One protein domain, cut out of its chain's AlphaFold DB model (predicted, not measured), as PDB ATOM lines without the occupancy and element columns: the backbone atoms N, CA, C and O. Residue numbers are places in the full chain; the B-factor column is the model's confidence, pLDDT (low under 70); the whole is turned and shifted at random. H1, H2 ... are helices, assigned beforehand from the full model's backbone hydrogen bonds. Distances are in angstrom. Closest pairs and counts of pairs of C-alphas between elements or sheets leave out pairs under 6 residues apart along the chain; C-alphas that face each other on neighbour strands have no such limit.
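This is residues 158 to 214 of the 223 residues of the protein "Iduronate-2-sulfatase-like protein" of Reticulomyxa filosa (UniProt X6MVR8). Four helices joined end to end make an open triangular frame with few contacts: H1, H2 and H4 are its three sides, and short H3 sits at the corner between H2 and H4. H4 folds back toward H1 and comes near it at Lys 168 and Leu 212, while residues 158 to 164 of H1 stick out beyond the frame as a free arm. The printed part has 57 residues with four named helices, in the order H1, H2, H3, H4, and no named strand; the class is all helix. It is only just loose, close to compact, with a radius of gyration of the C-alphas of 12.5 A, and its C-alphas span 36 by 25 by 20 A.

Find C-alpha 158 at (218.362, 242.450, 154.202), where H1 begins; H1 holds residues 158 to 176, is 26.9 A long from first to last C-alpha, and ends at C-alpha 176, (208.158, 218.795, 161.947). After residues 177 to 180, look for H2, residues 181 to 189, 12.2 A long. H3 follows as residues 194 to 199, 8.8 A long. After Asp 200 comes H4, residues 201 to 213, 19.0 A long, ending at C-alpha 213, (213.655, 232.206, 169.321).

Start with H1 and go to H2: they are close but not clearly touching, the closest C-alphas being those of Arg 175 and Tyr 184, 6.3 A apart. They run opposite ways at a steep tilt of 56 degrees. H2 and H3 are close but not clearly touching, closest at the C-alphas of Ser 189 and Trp 197, 5.5 A, and about perpendicular at 76 degrees. H3 and H4 are close but not clearly touching, closest at the C-alphas of Trp 197 and Cys 204, 6.4 A; at 70.4 degrees they are only just about perpendicular. H2 and H4 are close but not clearly touching too, with the C-alphas of Ser 189 and Pro 201 closest at 7.6 A, and about perpendicular at 77 degrees. Now look back to H1: it is close to H4 but not clearly touching, closest at the C-alphas of Lys 168 and Leu 212, 6.4 A, and the two run opposite ways at a steep tilt of 52 degrees. H1 and H3 are apart. In H1, H2, H3 and H4 every backbone O i to N i+4 pair is within hydrogen-bond range.

The two C-alphas farthest apart are those of Ser 158 and Thr 198, at 35.9 A. The printed part has no cut, and the links H1 to H2, H2 to H3 and H3 to H4 are tight. The mean pLDDT of the printed part is 91.3, and residue 193 is the one under 70.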
ATOM      1  N   SER A 158     219.698 243.014 154.434       95.62
ATOM      2  CA  SER A 158     218.362 242.450 154.202       95.62
ATOM      3  C   SER A 158     218.433 241.041 153.611       95.62
ATOM      4  O   SER A 158     217.653 240.169 153.993       95.62
ATOM      5  N   ILE A 159     219.386 240.780 152.706       95.94
ATOM      6  CA  ILE A 159     219.633 239.429 152.179       95.94
ATOM      7  C   ILE A 159     220.021 238.477 153.314       95.94
ATOM      8  O   ILE A 159     219.457 237.387 153.393       95.94
ATOM      9  N   ALA A 160     220.941 238.873 154.196       94.62
ATOM     10  CA  ALA A 160     221.356 238.045 155.324       94.62
ATOM     11  C   ALA A 160     220.172 237.709 156.247       94.62
ATOM     12  O   ALA A 160     220.002 236.543 156.601       94.62
ATOM     13  N   THR A 161     219.309 238.685 156.547       94.38
ATOM     14  CA  THR A 161     218.105 238.480 157.371       94.38
ATOM     15  C   THR A 161     217.118 237.522 156.701       94.38
ATOM     16  O   THR A 161     216.548 236.648 157.354       94.38
ATOM     17  N   ASN A 162     216.932 237.643 155.383       95.19
ATOM     18  CA  ASN A 162     216.056 236.754 154.620       95.19
ATOM     19  C   ASN A 162     216.596 235.319 154.562       95.19
ATOM     20  O   ASN A 162     215.821 234.368 154.645       95.19
ATOM     21  N   VAL A 163     217.916 235.154 154.431       94.38
ATOM     22  CA  VAL A 163     218.571 233.839 154.471       94.38
ATOM     23  C   VAL A 163     218.411 233.203 155.849       94.38
ATOM     24  O   VAL A 163     218.088 232.023 155.931       94.38
ATOM     25  N   GLU A 164     218.560 233.975 156.924       92.31
ATOM     26  CA  GLU A 164     218.362 233.479 158.288       92.31
ATOM     27  C   GLU A 164     216.913 233.038 158.539       92.31
ATOM     28  O   GLU A 164     216.670 231.954 159.071       92.31
ATOM     29  N   ALA A 165     215.942 233.829 158.071       93.75
ATOM     30  CA  ALA A 165     214.532 233.455 158.109       93.75
ATOM     31  C   ALA A 165     214.279 232.140 157.353       93.75
ATOM     32  O   ALA A 165     213.698 231.206 157.902       93.75
ATOM     33  N   TYR A 166     214.792 232.037 156.124       94.25
ATOM     34  CA  TYR A 166     214.682 230.830 155.309       94.25
ATOM     35  C   TYR A 166     215.309 229.604 155.987       94.25
ATOM     36  O   TYR A 166     214.738 228.513 155.925       94.25
ATOM     37  N   ASN A 167     216.461 229.765 156.642       92.31
ATOM     38  CA  ASN A 167     217.139 228.684 157.354       92.31
ATOM     39  C   ASN A 167     216.295 228.168 158.523       92.31
ATOM     40  O   ASN A 167     216.134 226.954 158.663       92.31
ATOM     41  N   LYS A 168     215.713 229.066 159.329       93.38
ATOM     42  CA  LYS A 168     214.822 228.687 160.439       93.38
ATOM     43  C   LYS A 168     213.551 228.017 159.942       93.38
ATOM     44  O   LYS A 168     213.203 226.951 160.445       93.38
ATOM     45  N   ASP A 169     212.906 228.578 158.922       95.88
ATOM     46  CA  ASP A 169     211.699 227.998 158.327       95.88
ATOM     47  C   ASP A 169     211.983 226.597 157.769       95.88
ATOM     48  O   ASP A 169     211.255 225.645 158.049       95.88
ATOM     49  N   SER A 170     213.089 226.442 157.039       95.00
ATOM     50  CA  SER A 170     213.515 225.155 156.483       95.00
ATOM     51  C   SER A 170     213.841 224.137 157.576       95.00
ATOM     52  O   SER A 170     213.484 222.964 157.453       95.00
ATOM     53  N   PHE A 171     214.481 224.575 158.664       94.19
ATOM     54  CA  PHE A 171     214.770 223.719 159.809       94.19
ATOM     55  C   PHE A 171     213.493 223.258 160.514       94.19
ATOM     56  O   PHE A 171     213.357 222.070 160.805       94.19
ATOM     57  N   VAL A 172     212.541 224.165 160.759       96.19
ATOM     58  CA  VAL A 172     211.248 223.836 161.374       96.19
ATOM     59  C   VAL A 172     210.473 222.856 160.498       96.19
ATOM     60  O   VAL A 172     210.017 221.834 161.003       96.19
ATOM     61  N   LEU A 173     210.405 223.095 159.185       97.12
ATOM     62  CA  LEU A 173     209.776 222.172 158.235       97.12
ATOM     63  C   LEU A 173     210.411 220.777 158.277       97.12
ATOM     64  O   LEU A 173     209.701 219.773 158.267       97.12
ATOM     65  N   TRP A 174     211.742 220.703 158.336       95.88
ATOM     66  CA  TRP A 174     212.455 219.433 158.442       95.88
ATOM     67  C   TRP A 174     212.201 218.727 159.783       95.88
ATOM     68  O   TRP A 174     211.921 217.530 159.794       95.88
ATOM     69  N   ARG A 175     212.250 219.453 160.906       95.81
ATOM     70  CA  ARG A 175     211.978 218.921 162.252       95.81
ATOM     71  C   ARG A 175     210.550 218.383 162.363       95.81
ATOM     72  O   ARG A 175     210.343 217.294 162.895       95.81
ATOM     73  N   ASP A 176     209.580 219.125 161.844       96.38
ATOM     74  CA  ASP A 176     208.158 218.795 161.947       96.38
ATOM     75  C   ASP A 176     207.748 217.668 160.971       96.38
ATOM     76  O   ASP A 176     206.663 217.102 161.093       96.38
ATOM     77  N   ALA A 177     208.628 217.282 160.036       97.31
ATOM     78  CA  ALA A 177     208.435 216.121 159.167       97.31
ATOM     79  C   ALA A 177     208.662 214.771 159.882       97.31
ATOM     80  O   ALA A 177     208.309 213.721 159.337       97.31
ATOM     81  N   PHE A 178     209.246 214.766 161.087       97.25
ATOM     82  CA  PHE A 178     209.421 213.545 161.872       97.25
ATOM     83  C   PHE A 178     208.122 213.144 162.587       97.25
ATOM     84  O   PHE A 178     207.394 213.996 163.090       97.25
ATOM     85  N   PRO A 179     207.838 211.835 162.717       95.81
ATOM     86  CA  PRO A 179     206.593 211.359 163.321       95.81
ATOM     87  C   PRO A 179     206.488 211.646 164.827       95.81
ATOM     88  O   PRO A 179     205.394 211.593 165.385       95.81
ATOM     89  N   ASN A 180     207.615 211.878 165.508       95.19
ATOM     90  CA  ASN A 180     207.679 212.209 166.929       95.19
ATOM     91  C   ASN A 180     209.026 212.865 167.284       95.19
ATOM     92  O   ASN A 180     209.999 212.786 166.528       95.19
ATOM     93  N   GLN A 181     209.080 213.476 168.470       91.00
ATOM     94  CA  GLN A 181     210.255 214.186 168.974       91.00
ATOM     95  C   GLN A 181     211.480 213.273 169.140       91.00
ATOM     96  O   GLN A 181     212.588 213.696 168.823       91.00
ATOM     97  N   THR A 182     211.297 212.021 169.571       94.06
ATOM     98  CA  THR A 182     212.401 211.065 169.759       94.06
ATOM     99  C   THR A 182     213.129 210.786 168.445       94.06
ATOM    100  O   THR A 182     214.348 210.904 168.389       94.06
ATOM    101  N   SER A 183     212.394 210.508 167.362       94.44
ATOM    102  CA  SER A 183     212.982 210.249 166.040       94.44
ATOM    103  C   SER A 183     213.754 211.452 165.491       94.44
ATOM    104  O   SER A 183     214.824 211.284 164.905       94.44
ATOM    105  N   TYR A 184     213.246 212.668 165.710       93.94
ATOM    106  CA  TYR A 184     213.978 213.900 165.402       93.94
ATOM    107  C   TYR A 184     215.280 213.991 166.213       93.94
ATOM    108  O   TYR A 184     216.352 214.184 165.639       93.94
ATOM    109  N   MET A 185     215.201 213.814 167.536       91.69
ATOM    110  CA  MET A 185     216.337 213.949 168.450       91.69
ATOM    111  C   MET A 185     217.458 212.941 168.150       91.69
ATOM    112  O   MET A 185     218.633 213.315 168.149       91.69
ATOM    113  N   GLU A 186     217.115 211.691 167.840       91.69
ATOM    114  CA  GLU A 186     218.069 210.652 167.418       91.69
ATOM    115  C   GLU A 186     218.714 210.979 166.063       91.69
ATOM    116  O   GLU A 186     219.916 210.781 165.862       91.69
ATOM    117  N   THR A 187     217.936 211.526 165.126       93.19
ATOM    118  CA  THR A 187     218.452 211.866 163.796       93.19
ATOM    119  C   THR A 187     219.398 213.059 163.859       93.19
ATOM    120  O   THR A 187     220.506 212.983 163.338       93.19
ATOM    121  N   ILE A 188     219.009 214.153 164.521       91.31
ATOM    122  CA  ILE A 188     219.836 215.365 164.565       91.31
ATOM    123  C   ILE A 188     221.161 215.140 165.306       91.31
ATOM    124  O   ILE A 188     222.201 215.630 164.866       91.31
ATOM    125  N   SER A 189     221.147 214.334 166.374       90.62
ATOM    126  CA  SER A 189     222.344 214.022 167.165       90.62
ATOM    127  C   SER A 189     223.336 213.095 166.456       90.62
ATOM    128  O   SER A 189     224.512 213.054 166.817       90.62
ATOM    129  N   SER A 190     222.888 212.385 165.417       88.44
ATOM    130  CA  SER A 190     223.723 211.498 164.600       88.44
ATOM    131  C   SER A 190     224.217 212.134 163.296       88.44
ATOM    132  O   SER A 190     224.950 211.488 162.539       88.44
ATOM    133  N   LEU A 191     223.877 213.401 163.029       85.62
ATOM    134  CA  LEU A 191     224.421 214.147 161.893       85.62
ATOM    135  C   LEU A 191     225.937 214.376 162.036       85.62
ATOM    136  O   LEU A 191     226.555 214.102 163.063       85.62
ATOM    137  N   ARG A 192     226.544 214.906 160.969       72.25
ATOM    138  CA  ARG A 192     227.998 215.046 160.737       72.25
ATOM    139  C   ARG A 192     228.809 215.704 161.880       72.25
ATOM    140  O   ARG A 192     230.028 215.587 161.879       72.25
ATOM    141  N   TRP A 193     228.151 216.339 162.851       68.38
ATOM    142  CA  TRP A 193     228.720 217.034 164.015       68.38
ATOM    143  C   TRP A 193     228.587 216.249 165.333       68.38
ATOM    144  O   TRP A 193     228.426 216.839 166.400       68.38
ATOM    145  N   ASN A 194     228.624 214.916 165.276       74.12
ATOM    146  CA  ASN A 194     228.348 214.030 166.415       74.12
ATOM    147  C   ASN A 194     229.200 214.292 167.676       74.12
ATOM    148  O   ASN A 194     228.748 213.989 168.775       74.12
ATOM    149  N   VAL A 195     230.399 214.872 167.553       81.31
ATOM    150  CA  VAL A 195     231.297 215.131 168.691       81.31
ATOM    151  C   VAL A 195     230.648 216.055 169.730       81.31
ATOM    152  O   VAL A 195     230.645 215.718 170.913       81.31
ATOM    153  N   SER A 196     230.038 217.170 169.309       81.44
ATOM    154  CA  SER A 196     229.354 218.093 170.232       81.44
ATOM    155  C   SER A 196     228.160 217.420 170.909       81.44
ATOM    156  O   SER A 196     227.991 217.516 172.123       81.44
ATOM    157  N   TRP A 197     227.398 216.642 170.136       86.31
ATOM    158  CA  TRP A 197     226.261 215.867 170.630       86.31
ATOM    159  C   TRP A 197     226.660 214.781 171.630       86.31
ATOM    160  O   TRP A 197     225.886 214.483 172.530       86.31
ATOM    161  N   THR A 198     227.854 214.193 171.510       86.88
ATOM    162  CA  THR A 198     228.365 213.235 172.505       86.88
ATOM    163  C   THR A 198     228.887 213.899 173.776       86.88
ATOM    164  O   THR A 198     228.926 213.247 174.816       86.88
ATOM    165  N   TYR A 199     229.295 215.169 173.701       89.88
ATOM    166  CA  TYR A 199     229.844 215.910 174.834       89.88
ATOM    167  C   TYR A 199     228.741 216.446 175.755       89.88
ATOM    168  O   TYR A 199     228.752 216.152 176.948       89.88
ATOM    169  N   ASP A 200     227.778 217.190 175.201       91.00
ATOM    170  CA  ASP A 200     226.651 217.754 175.953       91.00
ATOM    171  C   ASP A 200     225.381 217.824 175.078       91.00
ATOM    172  O   ASP A 200     225.069 218.864 174.482       91.00
ATOM    173  N   PRO A 201     224.643 216.703 174.948       89.50
ATOM    174  CA  PRO A 201     223.416 216.680 174.161       89.50
ATOM    175  C   PRO A 201     222.336 217.660 174.662       89.50
ATOM    176  O   PRO A 201     221.757 218.351 173.822       89.50
ATOM    177  N   PRO A 202     222.042 217.776 175.978       91.69
ATOM    178  CA  PRO A 202     221.091 218.768 176.484       91.69
ATOM    179  C   PRO A 202     221.417 220.205 176.064       91.69
ATOM    180  O   PRO A 202     220.511 220.913 175.622       91.69
ATOM    181  N   ALA A 203     222.686 220.621 176.143       91.62
ATOM    182  CA  ALA A 203     223.095 221.953 175.699       91.62
ATOM    183  C   ALA A 203     222.868 222.156 174.194       91.62
ATOM    184  O   ALA A 203     222.401 223.215 173.786       91.62
ATOM    185  N   CYS A 204     223.117 221.135 173.370       90.94
ATOM    186  CA  CYS A 204     222.885 221.206 171.925       90.94
ATOM    187  C   CYS A 204     221.393 221.388 171.578       90.94
ATOM    188  O   CYS A 204     221.058 222.161 170.682       90.94
ATOM    189  N   TYR A 205     220.479 220.719 172.290       91.50
ATOM    190  CA  TYR A 205     219.040 220.943 172.099       91.50
ATOM    191  C   TYR A 205     218.605 222.335 172.570       91.50
ATOM    192  O   TYR A 205     217.841 222.997 171.870       91.50
ATOM    193  N   LEU A 206     219.122 222.800 173.713       92.00
ATOM    194  CA  LEU A 206     218.843 224.147 174.216       92.00
ATOM    195  C   LEU A 206     219.318 225.224 173.230       92.00
ATOM    196  O   LEU A 206     218.567 226.144 172.927       92.00
ATOM    197  N   ALA A 207     220.518 225.060 172.676       90.50
ATOM    198  CA  ALA A 207     221.098 225.932 171.659       90.50
ATOM    199  C   ALA A 207     220.195 226.079 170.421       90.50
ATOM    200  O   ALA A 207     219.998 227.184 169.919       90.50
ATOM    201  N   ILE A 208     219.596 224.981 169.949       91.56
ATOM    202  CA  ILE A 208     218.637 225.014 168.833       91.56
ATOM    203  C   ILE A 208     217.371 225.781 169.223       91.56
ATOM    204  O   ILE A 208     216.889 226.612 168.452       91.56
ATOM    205  N   ASP A 209     216.828 225.518 170.412       92.06
ATOM    206  CA  ASP A 209     215.624 226.194 170.897       92.06
ATOM    207  C   ASP A 209     215.845 227.701 171.100       92.06
ATOM    208  O   ASP A 209     214.924 228.491 170.884       92.06
ATOM    209  N   GLU A 210     217.039 228.113 171.528       92.44
ATOM    210  CA  GLU A 210     217.438 229.519 171.649       92.44
ATOM    211  C   GLU A 210     217.626 230.174 170.278       92.44
ATOM    212  O   GLU A 210     217.080 231.254 170.031       92.44
ATOM    213  N   TRP A 211     218.308 229.498 169.351       91.44
ATOM    214  CA  TRP A 211     218.477 229.969 167.977       91.44
ATOM    215  C   TRP A 211     217.127 230.227 167.292       91.44
ATOM    216  O   TRP A 211     216.911 231.306 166.736       91.44
ATOM    217  N   LEU A 212     216.169 229.302 167.415       93.00
ATOM    218  CA  LEU A 212     214.825 229.456 166.841       93.00
ATOM    219  C   LEU A 212     214.029 230.638 167.424       93.00
ATOM    220  O   LEU A 212     213.143 231.158 166.750       93.00
ATOM    221  N   LYS A 213     214.318 231.063 168.660       91.81
ATOM    222  CA  LYS A 213     213.655 232.206 169.321       91.81
ATOM    223  C   LYS A 213     214.344 233.542 169.049       91.81
ATOM    224  O   LYS A 213     213.752 234.592 169.291       91.81
ATOM    225  N   THR A 214     215.590 233.504 168.592       88.88
ATOM    226  CA  THR A 214     216.399 234.698 168.343       88.88
ATOM    227  C   THR A 214     215.854 235.447 167.119       88.88
ATOM    228  O   THR A 214     215.508 234.794 166.130       88.88
TER     229      THR A 214